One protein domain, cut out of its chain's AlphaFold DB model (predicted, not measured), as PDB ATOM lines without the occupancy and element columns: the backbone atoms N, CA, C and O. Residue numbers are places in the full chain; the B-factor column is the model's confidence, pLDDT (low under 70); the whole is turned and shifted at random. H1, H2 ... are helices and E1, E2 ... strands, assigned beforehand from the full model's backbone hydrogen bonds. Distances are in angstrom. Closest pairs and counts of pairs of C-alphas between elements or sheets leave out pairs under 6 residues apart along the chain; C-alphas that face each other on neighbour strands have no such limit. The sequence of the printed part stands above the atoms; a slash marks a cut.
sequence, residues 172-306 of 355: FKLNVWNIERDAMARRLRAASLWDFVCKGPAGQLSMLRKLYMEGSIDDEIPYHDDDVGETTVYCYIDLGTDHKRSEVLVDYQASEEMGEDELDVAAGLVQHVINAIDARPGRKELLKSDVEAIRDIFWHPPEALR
ATOM      1  N   PHE A 172     -11.638 -95.640   3.131       94.50
ATOM      2  CA  PHE A 172     -12.357 -95.913   4.377       94.50
ATOM      3  C   PHE A 172     -13.848 -96.111   4.138       94.50
ATOM      4  O   PHE A 172     -14.484 -95.300   3.471       94.50
ATOM      5  N   LYS A 173     -14.408 -97.169   4.714       93.19
ATOM      6  CA  LYS A 173     -15.817 -97.511   4.604       93.19
ATOM      7  C   LYS A 173     -16.675 -96.539   5.419       93.19
ATOM      8  O   LYS A 173     -16.456 -96.361   6.618       93.19
ATOM      9  N   LEU A 174     -17.654 -95.921   4.772       91.69
ATOM     10  CA  LEU A 174     -18.656 -95.051   5.371       91.69
ATOM     11  C   LEU A 174     -20.030 -95.711   5.233       91.69
ATOM     12  O   LEU A 174     -20.694 -95.559   4.214       91.69
ATOM     13  N   ASN A 175     -20.466 -96.413   6.275       88.88
ATOM     14  CA  ASN A 175     -21.825 -96.948   6.324       88.88
ATOM     15  C   ASN A 175     -22.781 -95.819   6.731       88.88
ATOM     16  O   ASN A 175     -22.627 -95.255   7.818       88.88
ATOM     17  N   VAL A 176     -23.749 -95.488   5.878       84.81
ATOM     18  CA  VAL A 176     -24.778 -94.461   6.144       84.81
ATOM     19  C   VAL A 176     -26.148 -95.062   6.481       84.81
ATOM     20  O   VAL A 176     -27.157 -94.369   6.449       84.81
ATOM     21  N   TRP A 177     -26.177 -96.345   6.848       81.25
ATOM     22  CA  TRP A 177     -27.386 -97.087   7.215       81.25
ATOM     23  C   TRP A 177     -28.077 -96.568   8.482       81.25
ATOM     24  O   TRP A 177     -27.467 -95.913   9.334       81.25
ATOM     25  N   ASN A 178     -29.352 -96.941   8.632       62.53
ATOM     26  CA  ASN A 178     -30.191 -96.579   9.768       62.53
ATOM     27  C   ASN A 178     -29.538 -96.992  11.117       62.53
ATOM     28  O   ASN A 178     -29.369 -98.171  11.440       62.53
ATOM     29  N   ILE A 179     -29.156 -95.998  11.930       56.91
ATOM     30  CA  ILE A 179     -28.398 -96.097  13.193       56.91
ATOM     31  C   ILE A 179     -29.151 -96.936  14.241       56.91
ATOM     32  O   ILE A 179     -28.552 -97.407  15.220       56.91
ATOM     33  N   GLU A 180     -30.459 -97.130  14.060       60.09
ATOM     34  CA  GLU A 180     -31.273 -98.002  14.903       60.09
ATOM     35  C   GLU A 180     -30.892 -99.477  14.728       60.09
ATOM     36  O   GLU A 180     -30.692-100.165  15.733       60.09
ATOM     37  N   ARG A 181     -30.624 -99.937  13.497       57.88
ATOM     38  CA  ARG A 181     -29.998-101.251  13.252       57.88
ATOM     39  C   ARG A 181     -28.544-101.277  13.725       57.88
ATOM     40  O   ARG A 181     -28.095-102.244  14.344       57.88
ATOM     41  N   ASP A 182     -27.836-100.162  13.569       55.66
ATOM     42  CA  ASP A 182     -26.458 -99.996  14.046       55.66
ATOM     43  C   ASP A 182     -26.351 -99.987  15.588       55.66
ATOM     44  O   ASP A 182     -25.273-100.156  16.155       55.66
ATOM     45  N   ALA A 183     -27.459 -99.860  16.334       59.09
ATOM     46  CA  ALA A 183     -27.471-100.108  17.780       59.09
ATOM     47  C   ALA A 183     -27.036-101.547  18.115       59.09
ATOM     48  O   ALA A 183     -26.429-101.784  19.166       59.09
ATOM     49  N   MET A 184     -27.287-102.495  17.206       55.16
ATOM     50  CA  MET A 184     -26.802-103.868  17.302       55.16
ATOM     51  C   MET A 184     -25.303-103.959  16.981       55.16
ATOM     52  O   MET A 184     -24.564-104.585  17.741       55.16
ATOM     53  N   ALA A 185     -24.810-103.256  15.958       52.53
ATOM     54  CA  ALA A 185     -23.377-103.176  15.648       52.53
ATOM     55  C   ALA A 185     -22.569-102.453  16.747       52.53
ATOM     56  O   ALA A 185     -21.465-102.872  17.099       52.53
ATOM     57  N   ARG A 186     -23.159-101.449  17.410       57.25
ATOM     58  CA  ARG A 186     -22.604-100.802  18.614       57.25
ATOM     59  C   ARG A 186     -22.402-101.789  19.769       57.25
ATOM     60  O   ARG A 186     -21.487-101.594  20.574       57.25
ATOM     61  N   ARG A 187     -23.176-102.886  19.848       58.28
ATOM     62  CA  ARG A 187     -22.908-103.976  20.813       58.28
ATOM     63  C   ARG A 187     -21.634-104.754  20.473       58.28
ATOM     64  O   ARG A 187     -20.987-105.251  21.394       58.28
ATOM     65  N   LEU A 188     -21.239-104.814  19.200       56.19
ATOM     66  CA  LEU A 188     -20.059-105.549  18.730       56.19
ATOM     67  C   LEU A 188     -18.729-104.793  18.919       56.19
ATOM     68  O   LEU A 188     -17.676-105.342  18.612       56.19
ATOM     69  N   ARG A 189     -18.732-103.578  19.499       58.19
ATOM     70  CA  ARG A 189     -17.522-102.771  19.816       58.19
ATOM     71  C   ARG A 189     -16.594-102.499  18.624       58.19
ATOM     72  O   ARG A 189     -15.434-102.126  18.823       58.19
ATOM     73  N   ALA A 190     -17.097-102.658  17.410       62.50
ATOM     74  CA  ALA A 190     -16.399-102.257  16.214       62.50
ATOM     75  C   ALA A 190     -16.382-100.717  16.150       62.50
ATOM     76  O   ALA A 190     -17.421-100.093  15.981       62.50
ATOM     77  N   ALA A 191     -15.224-100.084  16.346       71.62
ATOM     78  CA  ALA A 191     -15.014 -98.687  15.963       71.62
ATOM     79  C   ALA A 191     -15.302 -98.502  14.464       71.62
ATOM     80  O   ALA A 191     -14.604 -99.047  13.615       71.62
ATOM     81  N   SER A 192     -16.327 -97.721  14.159       83.56
ATOM     82  CA  SER A 192     -16.694 -97.341  12.800       83.56
ATOM     83  C   SER A 192     -16.046 -96.015  12.406       83.56
ATOM     84  O   SER A 192     -15.622 -95.222  13.261       83.56
ATOM     85  N   LEU A 193     -16.023 -95.721  11.107       87.12
ATOM     86  CA  LEU A 193     -15.690 -94.389  10.615       87.12
ATOM     87  C   LEU A 193     -16.588 -93.320  11.255       87.12
ATOM     88  O   LEU A 193     -16.105 -92.238  11.571       87.12
ATOM     89  N   TRP A 194     -17.857 -93.627  11.538       86.06
ATOM     90  CA  TRP A 194     -18.762 -92.695  12.214       86.06
ATOM     91  C   TRP A 194     -18.303 -92.341  13.634       86.06
ATOM     92  O   TRP A 194     -18.295 -91.170  14.027       86.06
ATOM     93  N   ASP A 195     -17.853 -93.338  14.397       85.31
ATOM     94  CA  ASP A 195     -17.250 -93.118  15.711       85.31
ATOM     95  C   ASP A 195     -16.012 -92.219  15.607       85.31
ATOM     96  O   ASP A 195     -15.831 -91.315  16.429       85.31
ATOM     97  N   PHE A 196     -15.188 -92.417  14.576       88.62
ATOM     98  CA  PHE A 196     -14.039 -91.560  14.299       88.62
ATOM     99  C   PHE A 196     -14.443 -90.137  13.890       88.62
ATOM    100  O   PHE A 196     -13.862 -89.180  14.387       88.62
ATOM    101  N   VAL A 197     -15.460 -89.959  13.051       88.56
ATOM    102  CA  VAL A 197     -15.972 -88.636  12.654       88.56
ATOM    103  C   VAL A 197     -16.523 -87.879  13.868       88.56
ATOM    104  O   VAL A 197     -16.294 -86.679  14.021       88.56
ATOM    105  N   CYS A 198     -17.222 -88.575  14.769       85.81
ATOM    106  CA  CYS A 198     -17.849 -87.955  15.933       85.81
ATOM    107  C   CYS A 198     -16.881 -87.672  17.087       85.81
ATOM    108  O   CYS A 198     -17.057 -86.674  17.787       85.81
ATOM    109  N   LYS A 199     -15.914 -88.565  17.332       86.94
ATOM    110  CA  LYS A 199     -15.044 -88.539  18.525       86.94
ATOM    111  C   LYS A 199     -13.570 -88.294  18.194       86.94
ATOM    112  O   LYS A 199     -12.778 -88.038  19.100       86.94
ATOM    113  N   GLY A 200     -13.184 -88.435  16.932       86.94
ATOM    114  CA  GLY A 200     -11.804 -88.334  16.482       86.94
ATOM    115  C   GLY A 200     -11.294 -86.892  16.445       86.94
ATOM    116  O   GLY A 200     -12.071 -85.934  16.447       86.94
ATOM    117  N   PRO A 201      -9.964 -86.697  16.416       90.44
ATOM    118  CA  PRO A 201      -9.387 -85.366  16.310       90.44
ATOM    119  C   PRO A 201      -9.728 -84.735  14.955       90.44
ATOM    120  O   PRO A 201      -9.452 -85.334  13.916       90.44
ATOM    121  N   ALA A 202     -10.223 -83.493  14.958       89.69
ATOM    122  CA  ALA A 202     -10.579 -82.764  13.734       89.69
ATOM    123  C   ALA A 202      -9.435 -82.724  12.702       89.69
ATOM    124  O   ALA A 202      -9.662 -82.897  11.510       89.69
ATOM    125  N   GLY A 203      -8.186 -82.594  13.167       91.00
ATOM    126  CA  GLY A 203      -7.017 -82.624  12.286       91.00
ATOM    127  C   GLY A 203      -6.844 -83.947  11.530       91.00
ATOM    128  O   GLY A 203      -6.355 -83.931  10.411       91.00
ATOM    129  N   GLN A 204      -7.271 -85.086  12.085       91.44
ATOM    130  CA  GLN A 204      -7.215 -86.363  11.368       91.44
ATOM    131  C   GLN A 204      -8.403 -86.561  10.429       91.44
ATOM    132  O   GLN A 204      -8.209 -87.026   9.312       91.44
ATOM    133  N   LEU A 205      -9.598 -86.127  10.837       92.38
ATOM    134  CA  LEU A 205     -10.766 -86.072   9.955       92.38
ATOM    135  C   LEU A 205     -10.463 -85.250   8.692       92.38
ATOM    136  O   LEU A 205     -10.695 -85.718   7.583       92.38
ATOM    137  N   SER A 206      -9.803 -84.100   8.857       93.25
ATOM    138  CA  SER A 206      -9.395 -83.227   7.751       93.25
ATOM    139  C   SER A 206      -8.384 -83.848   6.779       93.25
ATOM    140  O   SER A 206      -8.166 -83.286   5.706       93.25
ATOM    141  N   MET A 207      -7.751 -84.973   7.138       94.31
ATOM    142  CA  MET A 207      -6.795 -85.690   6.287       94.31
ATOM    143  C   MET A 207      -7.449 -86.766   5.422       94.31
ATOM    144  O   MET A 207      -6.833 -87.143   4.432       94.31
ATOM    145  N   LEU A 208      -8.657 -87.244   5.749       94.81
ATOM    146  CA  LEU A 208      -9.346 -88.267   4.957       94.81
ATOM    147  C   LEU A 208      -9.520 -87.799   3.510       94.81
ATOM    148  O   LEU A 208      -9.936 -86.661   3.282       94.81
ATOM    149  N   ARG A 209      -9.174 -88.657   2.545       95.19
ATOM    150  CA  ARG A 209      -9.319 -88.360   1.110       95.19
ATOM    151  C   ARG A 209     -10.204 -89.335   0.368       95.19
ATOM    152  O   ARG A 209     -10.970 -88.889  -0.470       95.19
ATOM    153  N   LYS A 210     -10.134 -90.623   0.687       96.19
ATOM    154  CA  LYS A 210     -10.898 -91.651  -0.016       96.19
ATOM    155  C   LYS A 210     -11.906 -92.311   0.908       96.19
ATOM    156  O   LYS A 210     -11.530 -92.836   1.959       96.19
ATOM    157  N   LEU A 211     -13.168 -92.310   0.507       95.94
ATOM    158  CA  LEU A 211     -14.258 -92.975   1.209       95.94
ATOM    159  C   LEU A 211     -14.933 -93.971   0.266       95.94
ATOM    160  O   LEU A 211     -15.072 -93.704  -0.923       95.94
ATOM    161  N   TYR A 212     -15.352 -95.107   0.806       95.31
ATOM    162  CA  TYR A 212     -16.263 -96.035   0.148       95.31
ATOM    163  C   TYR A 212     -17.561 -96.025   0.932       95.31
ATOM    164  O   TYR A 212     -17.599 -96.475   2.075       95.31
ATOM    165  N   MET A 213     -18.591 -95.425   0.366       93.25
ATOM    166  CA  MET A 213     -19.869 -95.249   1.021       93.25
ATOM    167  C   MET A 213     -20.796 -96.412   0.687       93.25
ATOM    168  O   MET A 213     -20.882 -96.832  -0.463       93.25
ATOM    169  N   GLU A 214     -21.502 -96.883   1.706       91.25
ATOM    170  CA  GLU A 214     -22.557 -97.882   1.599       91.25
ATOM    171  C   GLU A 214     -23.796 -97.330   2.311       91.25
ATOM    172  O   GLU A 214     -23.767 -97.076   3.519       91.25
ATOM    173  N   GLY A 215     -24.863 -97.077   1.557       86.75
ATOM    174  CA  GLY A 215     -26.116 -96.504   2.049       86.75
ATOM    175  C   GLY A 215     -27.310 -97.344   1.642       86.75
ATOM    176  O   GLY A 215     -27.286 -97.907   0.563       86.75
ATOM    177  N   SER A 216     -28.335 -97.431   2.486       84.50
ATOM    178  CA  SER A 216     -29.623 -98.018   2.107       84.50
ATOM    179  C   SER A 216     -30.638 -96.890   1.990       84.50
ATOM    180  O   SER A 216     -30.599 -95.952   2.795       84.50
ATOM    181  N   ILE A 217     -31.493 -96.961   0.976       80.25
ATOM    182  CA  ILE A 217     -32.691 -96.136   0.865       80.25
ATOM    183  C   ILE A 217     -33.851 -97.073   1.191       80.25
ATOM    184  O   ILE A 217     -34.110 -98.017   0.449       80.25
ATOM    185  N   ASP A 218     -34.493 -96.835   2.336       74.50
ATOM    186  CA  ASP A 218     -35.666 -97.605   2.738       74.50
ATOM    187  C   ASP A 218     -36.807 -97.269   1.765       74.50
ATOM    188  O   ASP A 218     -37.257 -96.119   1.696       74.50
ATOM    189  N   ASP A 219     -37.288 -98.267   1.026       68.00
ATOM    190  CA  ASP A 219     -38.544 -98.138   0.303       68.00
ATOM    191  C   ASP A 219     -39.666 -98.126   1.347       68.00
ATOM    192  O   ASP A 219     -40.029 -99.151   1.919       68.00
ATOM    193  N   GLU A 220     -40.243 -96.951   1.621       62.22
ATOM    194  CA  GLU A 220     -41.401 -96.798   2.524       62.22
ATOM    195  C   GLU A 220     -42.672 -97.509   2.003       62.22
ATOM    196  O   GLU A 220     -43.759 -97.305   2.547       62.22
ATOM    197  N   ILE A 221     -42.576 -98.317   0.944       58.12
ATOM    198  CA  ILE A 221     -43.696 -99.058   0.378       58.12
ATOM    199  C   ILE A 221     -43.771-100.410   1.097       58.12
ATOM    200  O   ILE A 221     -42.914-101.261   0.863       58.12
ATOM    201  N   PRO A 222     -44.778-100.643   1.962       57.72
ATOM    202  CA  PRO A 222     -45.054-101.969   2.491       57.72
ATOM    203  C   PRO A 222     -45.605-102.833   1.352       57.72
ATOM    204  O   PRO A 222     -46.816-102.982   1.198       57.72
ATOM    205  N   TYR A 223     -44.719-103.370   0.518       54.88
ATOM    206  CA  TYR A 223     -45.051-104.548  -0.266       54.88
ATOM    207  C   TYR A 223     -45.325-105.678   0.731       54.88
ATOM    208  O   TYR A 223     -44.594-105.808   1.708       54.88
ATOM    209  N   HIS A 224     -46.446-106.378   0.533       59.97
ATOM    210  CA  HIS A 224     -46.931-107.549   1.278       59.97
ATOM    211  C   HIS A 224     -46.018-108.047   2.410       59.97
ATOM    212  O   HIS A 224     -44.949-108.546   2.102       59.97
ATOM    213  N   ASP A 225     -46.500-107.927   3.658       61.00
ATOM    214  CA  ASP A 225     -46.019-108.341   5.003       61.00
ATOM    215  C   ASP A 225     -44.614-108.961   5.262       61.00
ATOM    216  O   ASP A 225     -44.201-108.939   6.421       61.00
ATOM    217  N   ASP A 226     -43.833-109.433   4.288       60.09
ATOM    218  CA  ASP A 226     -42.589-110.176   4.503       60.09
ATOM    219  C   ASP A 226     -41.343-109.693   3.714       60.09
ATOM    220  O   ASP A 226     -40.242-110.025   4.148       60.09
ATOM    221  N   ASP A 227     -41.441-108.859   2.661       61.50
ATOM    222  CA  ASP A 227     -40.261-108.402   1.884       61.50
ATOM    223  C   ASP A 227     -40.189-106.868   1.734       61.50
ATOM    224  O   ASP A 227     -40.663-106.270   0.766       61.50
ATOM    225  N   VAL A 228     -39.534-106.204   2.691       62.75
ATOM    226  CA  VAL A 228     -39.082-104.814   2.510       62.75
ATOM    227  C   VAL A 228     -37.838-104.847   1.625       62.75
ATOM    228  O   VAL A 228     -36.758-105.209   2.094       62.75
ATOM    229  N   GLY A 229     -37.987-104.483   0.351       66.94
ATOM    230  CA  GLY A 229     -36.855-104.286  -0.555       66.94
ATOM    231  C   GLY A 229     -35.954-103.166  -0.034       66.94
ATOM    232  O   GLY A 229     -36.341-101.999  -0.017       66.94
ATOM    233  N   GLU A 230     -34.756-103.511   0.432       74.56
ATOM    234  CA  GLU A 230     -33.744-102.535   0.839       74.56
ATOM    235  C   GLU A 230     -32.800-102.278  -0.321       74.56
ATOM    236  O   GLU A 230     -31.955-103.106  -0.661       74.56
ATOM    237  N   THR A 231     -32.911-101.094  -0.911       79.81
ATOM    238  CA  THR A 231     -32.070-100.755  -2.047       79.81
ATOM    239  C   THR A 231     -30.748-100.155  -1.566       79.81
ATOM    240  O   THR A 231     -30.723 -99.089  -0.942       79.81
ATOM    241  N   THR A 232     -29.628-100.829  -1.860       85.50
ATOM    242  CA  THR A 232     -28.299-100.423  -1.369       85.50
ATOM    243  C   THR A 232     -27.472 -99.682  -2.429       85.50
ATOM    244  O   THR A 232     -27.152-100.184  -3.506       85.50
ATOM    245  N   VAL A 233     -27.069 -98.458  -2.092       86.88
ATOM    246  CA  VAL A 233     -26.212 -97.567  -2.881       86.88
ATOM    247  C   VAL A 233     -24.756 -97.720  -2.452       86.88
ATOM    248  O   VAL A 233     -24.409 -97.472  -1.292       86.88
ATOM    249  N   TYR A 234     -23.892 -98.021  -3.420       91.50
ATOM    250  CA  TYR A 234     -22.444 -98.065  -3.248       91.50
ATOM    251  C   TYR A 234     -21.768 -96.958  -4.058       91.50
ATOM    252  O   TYR A 234     -22.000 -96.815  -5.261       91.50
ATOM    253  N   CYS A 235     -20.904 -96.161  -3.423       93.44
ATOM    254  CA  CYS A 235     -20.098 -95.188  -4.160       93.44
ATOM    255  C   CYS A 235     -18.696 -94.979  -3.583       93.44
ATOM    256  O   CYS A 235     -18.461 -95.012  -2.375       93.44
ATOM    257  N   TYR A 236     -17.748 -94.714  -4.473       95.31
ATOM    258  CA  TYR A 236     -16.403 -94.274  -4.150       95.31
ATOM    259  C   TYR A 236     -16.341 -92.752  -4.203       95.31
ATOM    260  O   TYR A 236     -16.683 -92.134  -5.208       95.31
ATOM    261  N   ILE A 237     -15.864 -92.144  -3.125       95.38
ATOM    262  CA  ILE A 237     -15.678 -90.701  -3.006       95.38
ATOM    263  C   ILE A 237     -14.182 -90.436  -2.858       95.38
ATOM    264  O   ILE A 237     -13.577 -90.804  -1.850       95.38
ATOM    265  N   ASP A 238     -13.587 -89.760  -3.834       95.56
ATOM    266  CA  ASP A 238     -12.235 -89.209  -3.747       95.56
ATOM    267  C   ASP A 238     -12.343 -87.691  -3.578       95.56
ATOM    268  O   ASP A 238     -12.729 -86.974  -4.493       95.56
ATOM    269  N   LEU A 239     -11.989 -87.175  -2.405       93.88
ATOM    270  CA  LEU A 239     -11.977 -85.741  -2.087       93.88
ATOM    271  C   LEU A 239     -10.818 -84.986  -2.767       93.88
ATOM    272  O   LEU A 239     -10.612 -83.789  -2.547       93.88
ATOM    273  N   GLY A 240     -10.021 -85.683  -3.574       90.25
ATOM    274  CA  GLY A 240      -8.945 -85.120  -4.358       90.25
ATOM    275  C   GLY A 240      -7.840 -84.502  -3.505       90.25
ATOM    276  O   GLY A 240      -7.603 -84.835  -2.350       90.25
ATOM    277  N   THR A 241      -7.102 -83.579  -4.100       87.38
ATOM    278  CA  THR A 241      -6.043 -82.819  -3.424       87.38
ATOM    279  C   THR A 241      -6.149 -81.362  -3.849       87.38
ATOM    280  O   THR A 241      -6.994 -81.009  -4.669       87.38
ATOM    281  N   ASP A 242      -5.248 -80.502  -3.381       83.44
ATOM    282  CA  ASP A 242      -5.176 -79.117  -3.865       83.44
ATOM    283  C   ASP A 242      -4.943 -79.037  -5.396       83.44
ATOM    284  O   ASP A 242      -5.181 -78.000  -6.016       83.44
ATOM    285  N   HIS A 243      -4.505 -80.135  -6.029       87.06
ATOM    286  CA  HIS A 243      -4.257 -80.236  -7.471       87.06
ATOM    287  C   HIS A 243      -5.199 -81.197  -8.209       87.06
ATOM    288  O   HIS A 243      -5.188 -81.225  -9.439       87.06
ATOM    289  N   LYS A 244      -6.014 -81.977  -7.488       90.69
ATOM    290  CA  LYS A 244      -6.962 -82.943  -8.061       90.69
ATOM    291  C   LYS A 244      -8.381 -82.575  -7.634       90.69
ATOM    292  O   LYS A 244      -8.643 -82.358  -6.451       90.69
ATOM    293  N   ARG A 245      -9.307 -82.487  -8.592       91.50
ATOM    294  CA  ARG A 245     -10.728 -82.292  -8.275       91.50
ATOM    295  C   ARG A 245     -11.275 -83.488  -7.512       91.50
ATOM    296  O   ARG A 245     -10.766 -84.594  -7.674       91.50
ATOM    297  N   SER A 246     -12.270 -83.217  -6.680       93.75
ATOM    298  CA  SER A 246     -12.993 -84.284  -6.014       93.75
ATOM    299  C   SER A 246     -13.892 -85.004  -7.018       93.75
ATOM    300  O   SER A 246     -14.360 -84.392  -7.981       93.75
ATOM    301  N   GLU A 247     -14.106 -86.292  -6.807       94.69
ATOM    302  CA  GLU A 247     -14.780 -87.201  -7.726       94.69
ATOM    303  C   GLU A 247     -15.653 -88.174  -6.931       94.69
ATOM    304  O   GLU A 247     -15.246 -88.665  -5.877       94.69
ATOM    305  N   VAL A 248     -16.855 -88.431  -7.439       94.94
ATOM    306  CA  VAL A 248     -17.769 -89.456  -6.933       94.94
ATOM    307  C   VAL A 248     -18.002 -90.452  -8.061       94.94
ATOM    308  O   VAL A 248     -18.369 -90.059  -9.168       94.94
ATOM    309  N   LEU A 249     -17.767 -91.731  -7.787       93.69
ATOM    310  CA  LEU A 249     -17.973 -92.837  -8.718       93.69
ATOM    311  C   LEU A 249     -18.977 -93.808  -8.104       93.69
ATOM    312  O   LEU A 249     -18.744 -94.328  -7.016       93.69
ATOM    313  N   VAL A 250     -20.085 -94.046  -8.793       90.69
ATOM    314  CA  VAL A 250     -21.092 -95.029  -8.380       90.69
ATOM    315  C   VAL A 250     -20.625 -96.426  -8.776       90.69
ATOM    316  O   VAL A 250     -20.144 -96.623  -9.894       90.69
ATOM    317  N   ASP A 251     -20.765 -97.388  -7.867       90.50
ATOM    318  CA  ASP A 251     -20.520 -98.799  -8.160       90.50
ATOM    319  C   ASP A 251     -21.831 -99.484  -8.571       90.50
ATOM    320  O   ASP A 251     -22.508-100.127  -7.772       90.50
ATOM    321  N   TYR A 252     -22.189 -99.330  -9.849       85.88
ATOM    322  CA  TYR A 252     -23.394 -99.938 -10.425       85.88
ATOM    323  C   TYR A 252     -23.362-101.474 -10.416       85.88
ATOM    324  O   TYR A 252     -24.405-102.095 -10.567       85.88
ATOM    325  N   GLN A 253     -22.185-102.102 -10.285       84.19
ATOM    326  CA  GLN A 253     -22.097-103.564 -10.221       84.19
ATOM    327  C   GLN A 253     -22.452-104.086  -8.831       84.19
ATOM    328  O   GLN A 253     -22.996-105.178  -8.724       84.19
ATOM    329  N   ALA A 254     -22.130-103.321  -7.785       81.06
ATOM    330  CA  ALA A 254     -22.463-103.668  -6.408       81.06
ATOM    331  C   ALA A 254     -23.885-103.240  -6.009       81.06
ATOM    332  O   ALA A 254     -24.480-103.851  -5.126       81.06
ATOM    333  N   SER A 255     -24.428-102.192  -6.635       76.31
ATOM    334  CA  SER A 255     -25.801-101.729  -6.412       76.31
ATOM    335  C   SER A 255     -26.803-102.571  -7.198       76.31
ATOM    336  O   SER A 255     -27.343-102.143  -8.217       76.31
ATOM    337  N   GLU A 256     -27.027-103.794  -6.728       66.75
ATOM    338  CA  GLU A 256     -28.100-104.659  -7.218       66.75
ATOM    339  C   GLU A 256     -29.472-104.019  -6.876       66.75
ATOM    340  O   GLU A 256     -29.613-103.344  -5.858       66.75
ATOM    341  N   GLU A 257     -30.472-104.193  -7.750       64.25
ATOM    342  CA  GLU A 257     -31.906-103.876  -7.521       64.25
ATOM    343  C   GLU A 257     -32.380-102.413  -7.636       64.25
ATOM    344  O   GLU A 257     -33.584-102.148  -7.610       64.25
ATOM    345  N   MET A 258     -31.483-101.454  -7.851       62.94
ATOM    346  CA  MET A 258     -31.866-100.043  -7.974       62.94
ATOM    347  C   MET A 258     -32.110 -99.617  -9.422       62.94
ATOM    348  O   MET A 258     -31.398-100.037 -10.336       62.94
ATOM    349  N   GLY A 259     -33.083 -98.726  -9.639       68.19
ATOM    350  CA  GLY A 259     -33.209 -98.047 -10.926       68.19
ATOM    351  C   GLY A 259     -31.999 -97.139 -11.161       68.19
ATOM    352  O   GLY A 259     -31.600 -96.409 -10.252       68.19
ATOM    353  N   GLU A 260     -31.429 -97.150 -12.373       77.25
ATOM    354  CA  GLU A 260     -30.293 -96.282 -12.752       77.25
ATOM    355  C   GLU A 260     -30.546 -94.806 -12.375       77.25
ATOM    356  O   GLU A 260     -29.642 -94.112 -11.908       77.25
ATOM    357  N   ASP A 261     -31.803 -94.358 -12.465       82.00
ATOM    358  CA  ASP A 261     -32.228 -92.998 -12.129       82.00
ATOM    359  C   ASP A 261     -32.048 -92.641 -10.637       82.00
ATOM    360  O   ASP A 261     -31.650 -91.524 -10.305       82.00
ATOM    361  N   GLU A 262     -32.318 -93.567  -9.714       79.44
ATOM    362  CA  GLU A 262     -32.223 -93.320  -8.263       79.44
ATOM    363  C   GLU A 262     -30.766 -93.220  -7.817       79.44
ATOM    364  O   GLU A 262     -30.396 -92.332  -7.037       79.44
ATOM    365  N   LEU A 263     -29.926 -94.089  -8.383       81.69
ATOM    366  CA  LEU A 263     -28.479 -94.051  -8.218       81.69
ATOM    367  C   LEU A 263     -27.906 -92.708  -8.661       81.69
ATOM    368  O   LEU A 263     -27.131 -92.093  -7.922       81.69
ATOM    369  N   ASP A 264     -28.321 -92.224  -9.828       86.25
ATOM    370  CA  ASP A 264     -27.855 -90.955 -10.378       86.25
ATOM    371  C   ASP A 264     -28.300 -89.756  -9.526       86.25
ATOM    372  O   ASP A 264     -27.520 -88.820  -9.309       86.25
ATOM    373  N   VAL A 265     -29.519 -89.786  -8.972       88.56
ATOM    374  CA  VAL A 265     -29.995 -88.744  -8.049       88.56
ATOM    375  C   VAL A 265     -29.189 -88.762  -6.748       88.56
ATOM    376  O   VAL A 265     -28.709 -87.708  -6.318       88.56
ATOM    377  N   ALA A 266     -28.986 -89.930  -6.132       87.06
ATOM    378  CA  ALA A 266     -28.219 -90.053  -4.892       87.06
ATOM    379  C   ALA A 266     -26.764 -89.604  -5.097       87.06
ATOM    380  O   ALA A 266     -26.242 -88.783  -4.335       87.06
ATOM    381  N   ALA A 267     -26.130 -90.062  -6.177       88.12
ATOM    382  CA  ALA A 267     -24.786 -89.656  -6.563       88.12
ATOM    383  C   ALA A 267     -24.693 -88.151  -6.833       88.12
ATOM    384  O   ALA A 267     -23.743 -87.505  -6.390       88.12
ATOM    385  N   GLY A 268     -25.696 -87.566  -7.492       90.69
ATOM    386  CA  GLY A 268     -25.785 -86.128  -7.734       90.69
ATOM    387  C   GLY A 268     -25.862 -85.308  -6.443       90.69
ATOM    388  O   GLY A 268     -25.198 -84.273  -6.324       90.69
ATOM    389  N   LEU A 269     -26.614 -85.781  -5.445       91.88
ATOM    390  CA  LEU A 269     -26.708 -85.146  -4.127       91.88
ATOM    391  C   LEU A 269     -25.393 -85.260  -3.348       91.88
ATOM    392  O   LEU A 269     -24.916 -84.260  -2.804       91.88
ATOM    393  N   VAL A 270     -24.758 -86.436  -3.343       91.81
ATOM    394  CA  VAL A 270     -23.428 -86.614  -2.740       91.81
ATOM    395  C   VAL A 270     -22.422 -85.691  -3.429       91.81
ATOM    396  O   VAL A 270     -21.728 -84.920  -2.763       91.81
ATOM    397  N   GLN A 271     -22.402 -85.666  -4.764       93.88
ATOM    398  CA  GLN A 271     -21.540 -84.788  -5.553       93.88
ATOM    399  C   GLN A 271     -21.801 -83.304  -5.257       93.88
ATOM    400  O   GLN A 271     -20.861 -82.508  -5.274       93.88
ATOM    401  N   HIS A 272     -23.037 -82.905  -4.941       94.62
ATOM    402  CA  HIS A 272     -23.338 -81.542  -4.507       94.62
ATOM    403  C   HIS A 272     -22.625 -81.187  -3.196       94.62
ATOM    404  O   HIS A 272     -21.993 -80.129  -3.118       94.62
ATOM    405  N   VAL A 273     -22.658 -82.081  -2.199       93.50
ATOM    406  CA  VAL A 273     -21.900 -81.897  -0.951       93.50
ATOM    407  C   VAL A 273     -20.410 -81.797  -1.259       93.50
ATOM    408  O   VAL A 273     -19.759 -80.848  -0.828       93.50
ATOM    409  N   ILE A 274     -19.877 -82.699  -2.085       94.12
ATOM    410  CA  ILE A 274     -18.463 -82.695  -2.485       94.12
ATOM    411  C   ILE A 274     -18.064 -81.398  -3.209       94.12
ATOM    412  O   ILE A 274     -17.005 -80.829  -2.938       94.12
ATOM    413  N   ASN A 275     -18.923 -80.861  -4.072       93.94
ATOM    414  CA  ASN A 275     -18.685 -79.577  -4.732       93.94
ATOM    415  C   ASN A 275     -18.648 -78.415  -3.728       93.94
ATOM    416  O   ASN A 275     -17.867 -77.477  -3.901       93.94
ATOM    417  N   ALA A 276     -19.453 -78.474  -2.663       93.94
ATOM    418  CA  ALA A 276     -19.396 -77.501  -1.576       93.94
ATOM    419  C   ALA A 276     -18.087 -77.607  -0.773       93.94
ATOM    420  O   ALA A 276     -17.551 -76.578  -0.357       93.94
ATOM    421  N   ILE A 277     -17.530 -78.815  -0.605       93.06
ATOM    422  CA  ILE A 277     -16.178 -79.018  -0.049       93.06
ATOM    423  C   ILE A 277     -15.134 -78.333  -0.941       93.06
ATOM    424  O   ILE A 277     -14.328 -77.545  -0.444       93.06
ATOM    425  N   ASP A 278     -15.191 -78.567  -2.255       92.44
ATOM    426  CA  ASP A 278     -14.251 -78.004  -3.237       92.44
ATOM    427  C   ASP A 278     -14.322 -76.475  -3.352       92.44
ATOM    428  O   ASP A 278     -13.320 -75.829  -3.664       92.44
ATOM    429  N   ALA A 279     -15.489 -75.882  -3.098       92.44
ATOM    430  CA  ALA A 279     -15.696 -74.439  -3.172       92.44
ATOM    431  C   ALA A 279     -15.180 -73.670  -1.941       92.44
ATOM    432  O   ALA A 279     -15.122 -72.435  -1.974       92.44
ATOM    433  N   ARG A 280     -14.822 -74.353  -0.842       92.62
ATOM    434  CA  ARG A 280     -14.368 -73.679   0.380       92.62
ATOM    435  C   ARG A 280     -13.002 -73.009   0.180       92.62
ATOM    436  O   ARG A 280     -12.081 -73.625  -0.353       92.62
ATOM    437  N   PRO A 281     -12.822 -71.755   0.637       87.56
ATOM    438  CA  PRO A 281     -11.532 -71.085   0.548       87.56
ATOM    439  C   PRO A 281     -10.524 -71.762   1.484       87.56
ATOM    440  O   PRO A 281     -10.693 -71.744   2.703       87.56
ATOM    441  N   GLY A 282      -9.456 -72.328   0.922       84.81
ATOM    442  CA  GLY A 282      -8.398 -72.997   1.678       84.81
ATOM    443  C   GLY A 282      -8.154 -74.423   1.196       84.81
ATOM    444  O   GLY A 282      -8.233 -74.697   0.002       84.81
ATOM    445  N   ARG A 283      -7.802 -75.309   2.130       81.50
ATOM    446  CA  ARG A 283      -7.600 -76.736   1.857       81.50
ATOM    447  C   ARG A 283      -8.943 -77.459   1.798       81.50
ATOM    448  O   ARG A 283      -9.861 -77.123   2.547       81.50
ATOM    449  N   LYS A 284      -9.010 -78.497   0.965       87.31
ATOM    450  CA  LYS A 284     -10.131 -79.446   0.886       87.31
ATOM    451  C   LYS A 284     -10.177 -80.336   2.129       87.31
ATOM    452  O   LYS A 284      -9.749 -81.487   2.123       87.31
ATOM    453  N   GLU A 285     -10.598 -79.756   3.243       92.31
ATOM    454  CA  GLU A 285     -10.681 -80.447   4.525       92.31
ATOM    455  C   GLU A 285     -12.080 -81.026   4.706       92.31
ATOM    456  O   GLU A 285     -13.061 -80.284   4.729       92.31
ATOM    457  N   LEU A 286     -12.172 -82.344   4.874       93.38
ATOM    458  CA  LEU A 286     -13.417 -82.976   5.284       93.38
ATOM    459  C   LEU A 286     -13.750 -82.537   6.716       93.38
ATOM    460  O   LEU A 286     -12.945 -82.704   7.635       93.38
ATOM    461  N   LEU A 287     -14.928 -81.956   6.898       94.81
ATOM    462  CA  LEU A 287     -15.476 -81.544   8.179       94.81
ATOM    463  C   LEU A 287     -16.555 -82.526   8.607       94.81
ATOM    464  O   LEU A 287     -17.188 -83.203   7.800       94.81
ATOM    465  N   LYS A 288     -16.826 -82.535   9.910       93.88
ATOM    466  CA  LYS A 288     -17.904 -83.342  10.481       93.88
ATOM    467  C   LYS A 288     -19.261 -83.030   9.834       93.88
ATOM    468  O   LYS A 288     -19.994 -83.957   9.516       93.88
ATOM    469  N   SER A 289     -19.540 -81.751   9.584       94.62
ATOM    470  CA  SER A 289     -20.781 -81.301   8.947       94.62
ATOM    471  C   SER A 289     -20.955 -81.816   7.518       94.62
ATOM    472  O   SER A 289     -22.086 -81.985   7.085       94.62
ATOM    473  N   ASP A 290     -19.866 -82.070   6.783       94.56
ATOM    474  CA  ASP A 290     -19.973 -82.618   5.425       94.56
ATOM    475  C   ASP A 290     -20.393 -84.088   5.471       94.56
ATOM    476  O   ASP A 290     -21.248 -84.515   4.705       94.56
ATOM    477  N   VAL A 291     -19.820 -84.861   6.401       91.50
ATOM    478  CA  VAL A 291     -20.187 -86.271   6.590       91.50
ATOM    479  C   VAL A 291     -21.619 -86.387   7.121       91.50
ATOM    480  O   VAL A 291     -22.357 -87.272   6.699       91.50
ATOM    481  N   GLU A 292     -22.032 -85.482   8.015       91.69
ATOM    482  CA  GLU A 292     -23.429 -85.361   8.452       91.69
ATOM    483  C   GLU A 292     -24.351 -85.044   7.270       91.69
ATOM    484  O   GLU A 292     -25.339 -85.744   7.096       91.69
ATOM    485  N   ALA A 293     -23.995 -84.089   6.405       93.06
ATOM    486  CA  ALA A 293     -24.781 -83.769   5.213       93.06
ATOM    487  C   ALA A 293     -24.890 -84.952   4.235       93.06
ATOM    488  O   ALA A 293     -25.969 -85.193   3.704       93.06
ATOM    489  N   ILE A 294     -23.805 -85.710   4.024       91.38
ATOM    490  CA  ILE A 294     -23.836 -86.939   3.213       91.38
ATOM    491  C   ILE A 294     -24.803 -87.947   3.827       91.38
ATOM    492  O   ILE A 294     -25.656 -88.480   3.131       91.38
ATOM    493  N   ARG A 295     -24.707 -88.193   5.135       89.31
ATOM    494  CA  ARG A 295     -25.595 -89.126   5.833       89.31
ATOM    495  C   ARG A 295     -27.059 -88.683   5.761       89.31
ATOM    496  O   ARG A 295     -27.937 -89.512   5.553       89.31
ATOM    497  N   ASP A 296     -27.323 -87.392   5.926       89.56
ATOM    498  CA  ASP A 296     -28.680 -86.853   5.944       89.56
ATOM    499  C   ASP A 296     -29.384 -87.011   4.578       89.56
ATOM    500  O   ASP A 296     -30.606 -87.116   4.559       89.56
ATOM    501  N   ILE A 297     -28.644 -87.131   3.460       89.12
ATOM    502  CA  ILE A 297     -29.208 -87.495   2.141       89.12
ATOM    503  C   ILE A 297     -29.894 -88.865   2.184       89.12
ATOM    504  O   ILE A 297     -30.955 -89.020   1.596       89.12
ATOM    505  N   PHE A 298     -29.309 -89.844   2.873       85.06
ATOM    506  CA  PHE A 298     -29.849 -91.209   2.945       85.06
ATOM    507  C   PHE A 298     -30.869 -91.363   4.070       85.06
ATOM    508  O   PHE A 298     -31.789 -92.162   3.971       85.06
ATOM    509  N   TRP A 299     -30.734 -90.568   5.132       84.00
ATOM    510  CA  TRP A 299     -31.666 -90.603   6.258       84.00
ATOM    511  C   TRP A 299     -32.979 -89.872   5.976       84.00
ATOM    512  O   TRP A 299     -34.053 -90.246   6.443       84.00
ATOM    513  N   HIS A 300     -32.877 -88.764   5.252       84.94
ATOM    514  CA  HIS A 300     -34.000 -87.933   4.865       84.94
ATOM    515  C   HIS A 300     -33.959 -87.767   3.347       84.94
ATOM    516  O   HIS A 300     -33.713 -86.650   2.874       84.94
ATOM    517  N   PRO A 301     -34.178 -88.866   2.589       81.81
ATOM    518  CA  PRO A 301     -34.114 -88.834   1.140       81.81
ATOM    519  C   PRO A 301     -35.030 -87.719   0.632       81.81
ATOM    520  O   PRO A 301     -36.211 -87.672   1.017       81.81
ATOM    521  N   PRO A 302     -34.495 -86.778  -0.176       83.25
ATOM    522  CA  PRO A 302     -35.311 -85.759  -0.814       83.25
ATOM    523  C   PRO A 302     -36.459 -86.411  -1.575       83.25
ATOM    524  O   PRO A 302     -36.344 -87.554  -2.001       83.25
ATOM    525  N   GLU A 303     -37.545 -85.677  -1.816       83.00
ATOM    526  CA  GLU A 303     -38.700 -86.205  -2.562       83.00
ATOM    527  C   GLU A 303     -38.310 -86.827  -3.914       83.00
ATOM    528  O   GLU A 303     -38.946 -87.775  -4.346       83.00
ATOM    529  N   ALA A 304     -37.226 -86.353  -4.537       79.56
ATOM    530  CA  ALA A 304     -36.684 -86.908  -5.778       79.56
ATOM    531  C   ALA A 304     -36.135 -88.347  -5.665       79.56
ATOM    532  O   ALA A 304     -36.019 -89.010  -6.686       79.56
ATOM    533  N   LEU A 305     -35.777 -88.807  -4.462       76.94
ATOM    534  CA  LEU A 305     -35.358 -90.187  -4.178       76.94
ATOM    535  C   LEU A 305     -36.505 -91.058  -3.659       76.94
ATOM    536  O   LEU A 305     -36.327 -92.257  -3.484       76.94
ATOM    537  N   ARG A 306     -37.672 -90.475  -3.371       77.38
ATOM    538  CA  ARG A 306     -38.828 -91.251  -2.933       77.38
ATOM    539  C   ARG A 306     -39.493 -91.815  -4.176       77.38
ATOM    540  O   ARG A 306     -40.000 -91.036  -4.987       77.38
TER     541      ARG A 306
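Overview. This is residues 172 to 306 of the 355 residues of an uncharacterized protein of Cercospora beticola (UniProt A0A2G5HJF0). A four-stranded sheet has the two longest helices, H4 and H5, side by side over one face, making two layers. The short helices H1, H2 and H3 lie beyond the edge strand E1, and residues 222 to 227, between E2 and E3, stick out. The printed part has 135 residues, mixed in class, with five named helices and four named strands: E1 H1 H2 H3 E2 E3 E4 H4 H5. The sheet's order is E1 E2 E3 E4, mixed; the whole is compact, radius of gyration of the C-alphas 15.5 A, spanning 51 by 36 by 25 A.

Arrangement. Begin at E1, residues 172 to 175, parallel to E2, residues 210 to 218, with N 174 and O 212 2.8 A apart. Between them come H1, 179 to 187, not on the sheet; H2, 193 to 199, which only grazes it; and H3, 202 to 205, close but not clearly touching H2 (C-alphas 197 and 205, 6.4 A): a strand-helix-strand unit, parallel neighbours with helices between. E2, E3, residues 230 to 238, and E4, residues 247 to 250, form a meander, successive strands antiparallel: N 213 and O 235, and N 236 and O 249, are each 2.8 A apart. H4, residues 260 to 278, and H5, residues 288 to 299, form a helical hairpin and touch at a shallow tilt of 15 degrees, opposite ways, closest C-alphas Val 270 and Ile 294, 6.0 A. H2 and H4 have every O i to N i+4 pair within hydrogen-bond range, H5 7 of 8, H1 2 of 5 beside 5 of 6 O i to N i+3; H3 is too short.

Along the chain. Find C-alpha 172 at (-12.357, -95.913, 4.377), where E1 begins. E2 spans 25.6 A, E3 25.7 A and H4 26.1 A; H5 ends at C-alpha 299, (-31.666, -90.603, 6.258).

Size, cuts and confidence. The printed part has no cut; E2 to E3 is a long link. Confidence is under 70 at residues 178 to 190, 219 to 229 and 256 to 259.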